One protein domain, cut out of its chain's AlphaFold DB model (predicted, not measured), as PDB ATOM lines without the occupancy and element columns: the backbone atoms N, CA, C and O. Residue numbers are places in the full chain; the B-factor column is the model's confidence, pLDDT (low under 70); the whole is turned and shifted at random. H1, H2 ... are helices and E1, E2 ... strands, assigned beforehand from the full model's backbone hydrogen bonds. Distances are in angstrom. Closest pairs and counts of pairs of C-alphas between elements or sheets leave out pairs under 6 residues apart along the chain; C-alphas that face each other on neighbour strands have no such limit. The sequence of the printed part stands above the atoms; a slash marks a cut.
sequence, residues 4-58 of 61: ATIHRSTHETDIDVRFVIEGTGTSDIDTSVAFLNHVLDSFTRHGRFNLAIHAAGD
ATOM      1  N   ALA A   4     -23.238  -9.951   9.507       98.38
ATOM      2  CA  ALA A   4     -22.152 -10.004  10.474       98.38
ATOM      3  C   ALA A   4     -20.907  -9.306   9.922       98.38
ATOM      4  O   ALA A   4     -20.676  -9.266   8.711       98.38
ATOM      5  N   THR A   5     -20.110  -8.749  10.825       98.44
ATOM      6  CA  THR A   5     -18.777  -8.225  10.530       98.44
ATOM      7  C   THR A   5     -17.841  -8.741  11.602       98.44
ATOM      8  O   THR A   5     -18.145  -8.612  12.787       98.44
ATOM      9  N   ILE A   6     -16.758  -9.380  11.179       98.50
ATOM     10  CA  ILE A   6     -15.791 -10.020  12.062       98.50
ATOM     11  C   ILE A   6     -14.406  -9.660  11.548       98.50
ATOM     12  O   ILE A   6     -14.137  -9.805  10.359       98.50
ATOM     13  N   HIS A   7     -13.555  -9.229  12.467       98.62
ATOM     14  CA  HIS A   7     -12.122  -9.115  12.261       98.62
ATOM     15  C   HIS A   7     -11.438 -10.139  13.173       98.62
ATOM     16  O   HIS A   7     -11.802 -10.260  14.350       98.62
ATOM     17  N   ARG A   8     -10.490 -10.905  12.636       98.50
ATOM     18  CA  ARG A   8      -9.695 -11.890  13.374       98.50
ATOM     19  C   ARG A   8      -8.245 -11.784  12.933       98.50
ATOM     20  O   ARG A   8      -7.935 -12.085  11.787       98.50
ATOM     21  N   SER A   9      -7.382 -11.515  13.901       98.19
ATOM     22  CA  SER A   9      -5.938 -11.479  13.718       98.19
ATOM     23  C   SER A   9      -5.272 -12.530  14.609       98.19
ATOM     24  O   SER A   9      -5.626 -12.672  15.786       98.19
ATOM     25  N   THR A  10      -4.353 -13.306  14.040       98.12
ATOM     26  CA  THR A  10      -3.458 -14.242  14.734       98.12
ATOM     27  C   THR A  10      -2.023 -14.045  14.255       98.12
ATOM     28  O   THR A  10      -1.742 -13.124  13.494       98.12
ATOM     29  N   HIS A  11      -1.098 -14.895  14.706       97.25
ATOM     30  CA  HIS A  11       0.281 -14.850  14.219       97.25
ATOM     31  C   HIS A  11       0.410 -15.281  12.754       97.25
ATOM     32  O   HIS A  11       1.332 -14.837  12.090       97.25
ATOM     33  N   GLU A  12      -0.510 -16.113  12.270       97.44
ATOM     34  CA  GLU A  12      -0.459 -16.733  10.943       97.44
ATOM     35  C   GLU A  12      -1.343 -16.021   9.911       97.44
ATOM     36  O   GLU A  12      -1.145 -16.168   8.707       97.44
ATOM     37  N   THR A  13      -2.397 -15.332  10.365       97.81
ATOM     38  CA  THR A  13      -3.444 -14.795   9.484       97.81
ATOM     39  C   THR A  13      -4.059 -13.519  10.032       97.81
ATOM     40  O   THR A  13      -4.321 -13.419  11.230       97.81
ATOM     41  N   ASP A  14      -4.395 -12.602   9.136       98.31
ATOM     42  CA  ASP A  14      -5.199 -11.419   9.413       98.31
ATOM     43  C   ASP A  14      -6.397 -11.390   8.464       98.31
ATOM     44  O   ASP A  14      -6.234 -11.518   7.250       98.31
ATOM     45  N   ILE A  15      -7.607 -11.337   9.019       98.62
ATOM     46  CA  ILE A  15      -8.841 -11.614   8.282       98.62
ATOM     47  C   ILE A  15      -9.929 -10.613   8.669       98.62
ATOM     48  O   ILE A  15     -10.398 -10.596   9.808       98.62
ATOM     49  N   ASP A  16     -10.430  -9.886   7.675       98.75
ATOM     50  CA  ASP A  16     -11.596  -9.013   7.759       98.75
ATOM     51  C   ASP A  16     -12.735  -9.551   6.899       98.75
ATOM     52  O   ASP A  16     -12.603  -9.685   5.683       98.75
ATOM     53  N   VAL A  17     -13.888  -9.824   7.513       98.56
ATOM     54  CA  VAL A  17     -15.069 -10.370   6.833       98.56
ATOM     55  C   VAL A  17     -16.304  -9.527   7.113       98.56
ATOM     56  O   VAL A  17     -16.639  -9.219   8.258       98.56
ATOM     57  N   ARG A  18     -17.065  -9.243   6.056       98.62
ATOM     58  CA  ARG A  18     -18.441  -8.744   6.106       98.62
ATOM     59  C   ARG A  18     -19.333  -9.680   5.313       98.62
ATOM     60  O   ARG A  18     -19.085  -9.932   4.141       98.62
ATOM     61  N   PHE A  19     -20.401 -10.156   5.937       98.44
ATOM     62  CA  PHE A  19     -21.297 -11.123   5.318       98.44
ATOM     63  C   PHE A  19     -22.759 -10.738   5.521       98.44
ATOM     64  O   PHE A  19     -23.159 -10.358   6.624       98.44
ATOM     65  N   VAL A  20     -23.560 -10.852   4.461       98.56
ATOM     66  CA  VAL A  20     -25.008 -10.609   4.468       98.56
ATOM     67  C   VAL A  20     -25.718 -11.789   3.814       98.56
ATOM     68  O   VAL A  20     -25.438 -12.121   2.662       98.56
ATOM     69  N   ILE A  21     -26.662 -12.396   4.541       97.94
ATOM     70  CA  ILE A  21     -27.385 -13.585   4.062       97.94
ATOM     71  C   ILE A  21     -28.470 -13.203   3.048       97.94
ATOM     72  O   ILE A  21     -28.649 -13.886   2.048       97.94
ATOM     73  N   GLU A  22     -29.206 -12.114   3.272       97.44
ATOM     74  CA  GLU A  22     -30.143 -11.583   2.271       97.44
ATOM     75  C   GLU A  22     -29.425 -10.636   1.303       97.44
ATOM     76  O   GLU A  22     -29.621  -9.421   1.348       97.44
ATOM     77  N   GLY A  23     -28.539 -11.192   0.476       95.44
ATOM     78  CA  GLY A  23     -27.746 -10.444  -0.492       95.44
ATOM     79  C   GLY A  23     -28.316 -10.447  -1.913       95.44
ATOM     80  O   GLY A  23     -29.428 -10.897  -2.194       95.44
ATOM     81  N   THR A  24     -27.501  -9.928  -2.825       97.12
ATOM     82  CA  THR A  24     -27.732  -9.865  -4.273       97.12
ATOM     83  C   THR A  24     -26.682 -10.652  -5.065       97.12
ATOM     84  O   THR A  24     -26.743 -10.663  -6.291       97.12
ATOM     85  N   GLY A  25     -25.740 -11.322  -4.392       97.06
ATOM     86  CA  GLY A  25     -24.649 -12.063  -5.031       97.06
ATOM     87  C   GLY A  25     -23.392 -11.228  -5.280       97.06
ATOM     88  O   GLY A  25     -22.626 -11.583  -6.168       97.06
ATOM     89  N   THR A  26     -23.199 -10.105  -4.573       98.06
ATOM     90  CA  THR A  26     -22.026  -9.232  -4.769       98.06
ATOM     91  C   THR A  26     -20.864  -9.657  -3.881       98.06
ATOM     92  O   THR A  26     -21.031  -9.786  -2.665       98.06
ATOM     93  N   SER A  27     -19.690  -9.797  -4.480       98.06
ATOM     94  CA  SER A  27     -18.441 -10.201  -3.839       98.06
ATOM     95  C   SER A  27     -17.385  -9.092  -3.915       98.06
ATOM     96  O   SER A  27     -17.280  -8.387  -4.915       98.06
ATOM     97  N   ASP A  28     -16.602  -8.964  -2.849       98.56
ATOM     98  CA  ASP A  28     -15.346  -8.213  -2.763       98.56
ATOM     99  C   ASP A  28     -14.352  -9.116  -2.023       98.56
ATOM    100  O   ASP A  28     -14.471  -9.316  -0.814       98.56
ATOM    101  N   ILE A  29     -13.509  -9.830  -2.767       98.69
ATOM    102  CA  ILE A  29     -12.751 -10.976  -2.255       98.69
ATOM    103  C   ILE A  29     -11.286 -10.799  -2.621       98.69
ATOM    104  O   ILE A  29     -10.925 -10.885  -3.796       98.69
ATOM    105  N   ASP A  30     -10.455 -10.642  -1.601       98.50
ATOM    106  CA  ASP A  30      -9.007 -10.588  -1.723       98.50
ATOM    107  C   ASP A  30      -8.373 -11.464  -0.642       98.50
ATOM    108  O   ASP A  30      -8.368 -11.136   0.544       98.50
ATOM    109  N   THR A  31      -7.881 -12.631  -1.049       98.12
ATOM    110  CA  THR A  31      -7.045 -13.475  -0.195       98.12
ATOM    111  C   THR A  31      -5.740 -13.813  -0.896       98.12
ATOM    112  O   THR A  31      -5.692 -13.862  -2.130       98.12
ATOM    113  N   SER A  32      -4.713 -14.161  -0.116       96.12
ATOM    114  CA  SER A  32      -3.419 -14.637  -0.631       96.12
ATOM    115  C   SER A  32      -3.497 -15.927  -1.475       96.12
ATOM    116  O   SER A  32      -2.491 -16.337  -2.049       96.12
ATOM    117  N   VAL A  33      -4.663 -16.587  -1.582       96.94
ATOM    118  CA  VAL A  33      -4.851 -17.837  -2.340       96.94
ATOM    119  C   VAL A  33      -5.856 -17.634  -3.479       96.94
ATOM    120  O   VAL A  33      -7.070 -17.686  -3.292       96.94
ATOM    121  N   ALA A  34      -5.358 -17.487  -4.710       96.94
ATOM    122  CA  ALA A  34      -6.189 -17.168  -5.879       96.94
ATOM    123  C   ALA A  34      -7.331 -18.172  -6.141       96.94
ATOM    124  O   ALA A  34      -8.444 -17.780  -6.496       96.94
ATOM    125  N   PHE A  35      -7.090 -19.473  -5.938       97.88
ATOM    126  CA  PHE A  35      -8.140 -20.483  -6.111       97.88
ATOM    127  C   PHE A  35      -9.245 -20.358  -5.053       97.88
ATOM    128  O   PHE A  35     -10.422 -20.534  -5.368       97.88
ATOM    129  N   LEU A  36      -8.895 -19.987  -3.817       98.25
ATOM    130  CA  LEU A  36      -9.877 -19.727  -2.766       98.25
ATOM    131  C   LEU A  36     -10.756 -18.526  -3.129       98.25
ATOM    132  O   LEU A  36     -11.973 -18.606  -2.964       98.25
ATOM    133  N   ASN A  37     -10.171 -17.468  -3.704       98.44
ATOM    134  CA  ASN A  37     -10.933 -16.303  -4.168       98.44
ATOM    135  C   ASN A  37     -12.021 -16.727  -5.166       98.44
ATOM    136  O   ASN A  37     -13.181 -16.342  -5.030       98.44
ATOM    137  N   HIS A  38     -11.673 -17.603  -6.115       98.25
ATOM    138  CA  HIS A  38     -12.619 -18.138  -7.098       98.25
ATOM    139  C   HIS A  38     -13.750 -18.976  -6.470       98.25
ATOM    140  O   HIS A  38     -14.918 -18.859  -6.859       98.25
ATOM    141  N   VAL A  39     -13.427 -19.812  -5.479       98.38
ATOM    142  CA  VAL A  39     -14.419 -20.632  -4.765       98.38
ATOM    143  C   VAL A  39     -15.370 -19.759  -3.941       98.38
ATOM    144  O   VAL A  39     -16.582 -19.976  -3.976       98.38
ATOM    145  N   LEU A  40     -14.849 -18.754  -3.234       98.62
ATOM    146  CA  LEU A  40     -15.655 -17.823  -2.439       98.62
ATOM    147  C   LEU A  40     -16.550 -16.937  -3.316       98.62
ATOM    148  O   LEU A  40     -17.687 -16.650  -2.934       98.62
ATOM    149  N   ASP A  41     -16.086 -16.557  -4.507       98.56
ATOM    150  CA  ASP A  41     -16.901 -15.835  -5.486       98.56
ATOM    151  C   ASP A  41     -18.083 -16.695  -5.949       98.56
ATOM    152  O   ASP A  41     -19.243 -16.278  -5.878       98.56
ATOM    153  N   SER A  42     -17.807 -17.955  -6.296       98.50
ATOM    154  CA  SER A  42     -18.836 -18.931  -6.672       98.50
ATOM    155  C   SER A  42     -19.843 -19.157  -5.538       98.50
ATOM    156  O   SER A  42     -21.055 -19.129  -5.767       98.50
ATOM    157  N   PHE A  43     -19.363 -19.322  -4.303       98.56
ATOM    158  CA  PHE A  43     -20.198 -19.440  -3.105       98.56
ATOM    159  C   PHE A  43     -21.122 -18.226  -2.932       98.56
ATOM    160  O   PHE A  43     -22.327 -18.386  -2.722       98.56
ATOM    161  N   THR A  44     -20.582 -17.016  -3.080       98.44
ATOM    162  CA  THR A  44     -21.335 -15.762  -2.936       98.44
ATOM    163  C   THR A  44     -22.408 -15.635  -4.015       98.44
ATOM    164  O   THR A  44     -23.581 -15.390  -3.709       98.44
ATOM    165  N   ARG A  45     -22.036 -15.880  -5.275       98.06
ATOM    166  CA  ARG A  45     -22.920 -15.752  -6.437       98.06
ATOM    167  C   ARG A  45     -24.060 -16.766  -6.418       98.06
ATOM    168  O   ARG A  45     -25.216 -16.393  -6.618       98.06
ATOM    169  N   HIS A  46     -23.759 -18.039  -6.169       98.12
ATOM    170  CA  HIS A  46     -24.764 -19.104  -6.180       98.12
ATOM    171  C   HIS A  46     -25.603 -19.149  -4.897       98.12
ATOM    172  O   HIS A  46     -26.765 -19.550  -4.954       98.12
ATOM    173  N   GLY A  47     -25.066 -18.676  -3.769       97.12
ATOM    174  CA  GLY A  47     -25.809 -18.496  -2.520       97.12
ATOM    175  C   GLY A  47     -26.678 -17.234  -2.471       97.12
ATOM    176  O   GLY A  47     -27.514 -17.112  -1.580       97.12
ATOM    177  N   ARG A  48     -26.510 -16.302  -3.426       97.38
ATOM    178  CA  ARG A  48     -27.105 -14.949  -3.403       97.38
ATOM    179  C   ARG A  48     -26.776 -14.177  -2.122       97.38
ATOM    180  O   ARG A  48     -27.595 -13.424  -1.601       97.38
ATOM    181  N   PHE A  49     -25.558 -14.349  -1.629       98.38
ATOM    182  CA  PHE A  49     -25.050 -13.609  -0.478       98.38
ATOM    183  C   PHE A  49     -24.344 -12.335  -0.923       98.38
ATOM    184  O   PHE A  49     -24.008 -12.189  -2.094       98.38
ATOM    185  N   ASN A  50     -24.097 -11.420   0.012       98.56
ATOM    186  CA  ASN A  50     -23.069 -10.404  -0.187       98.56
ATOM    187  C   ASN A  50     -21.905 -10.714   0.749       98.56
ATOM    188  O   ASN A  50     -22.116 -10.879   1.956       98.56
ATOM    189  N   LEU A  51     -20.702 -10.808   0.192       98.69
ATOM    190  CA  LEU A  51     -19.486 -11.161   0.916       98.69
ATOM    191  C   LEU A  51     -18.390 -10.151   0.590       98.69
ATOM    192  O   LEU A  51     -18.051  -9.966  -0.573       98.69
ATOM    193  N   ALA A  52     -17.832  -9.538   1.625       98.75
ATOM    194  CA  ALA A  52     -16.556  -8.842   1.560       98.75
ATOM    195  C   ALA A  52     -15.569  -9.619   2.436       98.75
ATOM    196  O   ALA A  52     -15.869  -9.846   3.611       98.75
ATOM    197  N   ILE A  53     -14.433 -10.041   1.897       98.56
ATOM    198  CA  ILE A  53     -13.374 -10.712   2.650       98.56
ATOM    199  C   ILE A  53     -12.011 -10.236   2.166       98.56
ATOM    200  O   ILE A  53     -11.689 -10.364   0.989       98.56
ATOM    201  N   HIS A  54     -11.224  -9.720   3.101       98.69
ATOM    202  CA  HIS A  54      -9.816  -9.404   2.909       98.69
ATOM    203  C   HIS A  54      -9.031 -10.264   3.889       98.69
ATOM    204  O   HIS A  54      -9.272 -10.194   5.094       98.69
ATOM    205  N   ALA A  55      -8.161 -11.129   3.380       98.31
ATOM    206  CA  ALA A  55      -7.403 -12.049   4.208       98.31
ATOM    207  C   ALA A  55      -5.954 -12.157   3.733       98.31
ATOM    208  O   ALA A  55      -5.685 -12.566   2.605       98.31
ATOM    209  N   ALA A  56      -5.023 -11.864   4.628       97.25
ATOM    210  CA  ALA A  56      -3.604 -12.101   4.427       97.25
ATOM    211  C   ALA A  56      -3.118 -13.170   5.409       97.25
ATOM    212  O   ALA A  56      -3.682 -13.349   6.490       97.25
ATOM    213  N   GLY A  57      -2.073 -13.897   5.036       96.12
ATOM    214  CA  GLY A  57      -1.455 -14.884   5.908       96.12
ATOM    215  C   GLY A  57      -0.246 -15.549   5.274       96.12
ATOM    216  O   GLY A  57       0.076 -15.301   4.106       96.12
ATOM    217  N   ASP A  58       0.391 -16.406   6.058       94.19
ATOM    218  CA  ASP A  58       1.677 -17.031   5.751       94.19
ATOM    219  C   ASP A  58       1.520 -18.183   4.739       94.19
ATOM    220  O   ASP A  58       1.613 -19.355   5.083       94.19
TER     221      ASP A  58
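What this domain is: This is residues 4 to 58 of the 61 residues of an uncharacterized protein of Methanosarcinales archaeon (UniProt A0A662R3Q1). What shape do these atoms make? They make a single, little-twisted sheet of four strands, with one helix packed over one face near the edge strand E3. The E1 and E2 side of that face, and the whole opposite face, have no helix over them. What is it built of? The printed part has 55 residues with the named elements E1, E2, E3, H1 and E4 in that order along the chain; the sheet's order is E1, E2, E4, E3, it is mixed, and the class is mixed, helices and strands. How large is it? It is compact, with a radius of gyration of the C-alphas of 11.2 A, and flat, spanning 33 by 24 by 11 A.

How they stand to each other: How do the inner strands of the sheet stand? E2, residues 13 to 20, and E4, residues 50 to 57, are antiparallel neighbours at 178 degrees, with N 16 and O 54 within hydrogen-bond range at 2.8 A. What are the edge strands? E1, residues 4 to 9, is antiparallel to E2 at 179 degrees, and the two form a hairpin; N 6 and O 17 are within hydrogen-bond range at 2.9 A. E3, residues 27 to 31, is parallel to E4 at 8 degrees, with N 30 and O 53 within hydrogen-bond range at 2.9 A; E1 and E3 are apart. Where is the helix? H1, residues 34 to 47, is on the sheet at a height over the sheet of 8.2 A, lies over E3 and runs along the strands, at 20 degrees to E3 on the local plane; its closest C-alphas to E3 are those of Asn 37 and Ile 29, 5.9 A apart. E3, H1 and E4 make a strand-helix-strand unit, two parallel neighbour strands with a helix between them in the chain, and its crossover is left-handed; H1 on one face of the sheet gives two layers. Is the helix backbone complete? In H1 every O i to N i+4 pair is within hydrogen-bond range.

Where its parts are: Where does the sheet begin and end along the chain? E1 begins at C-alpha 4, (-22.152, -10.004, 10.474), and E4 ends at C-alpha 57, (-1.455, -14.884, 5.908). How long are the elements? From first to last C-alpha E4 measures 22.9 A, E2 22.5 A, E1 16.6 A and E3 12.4 A. H1 measures 19.9 A and begins at C-alpha 34, (-6.189, -17.168, -5.879).

The domain as a whole: How far does it reach? The two C-alphas farthest apart are those of His 11 and Thr 24, 33.9 A. Is the printed part continuous? It runs from residue 4 to 58 without a cut; the link E2 to E3 is short and the other three links are tight. Is confidence low anywhere? The mean pLDDT of the printed part is 98.0, and no printed residue is under 70.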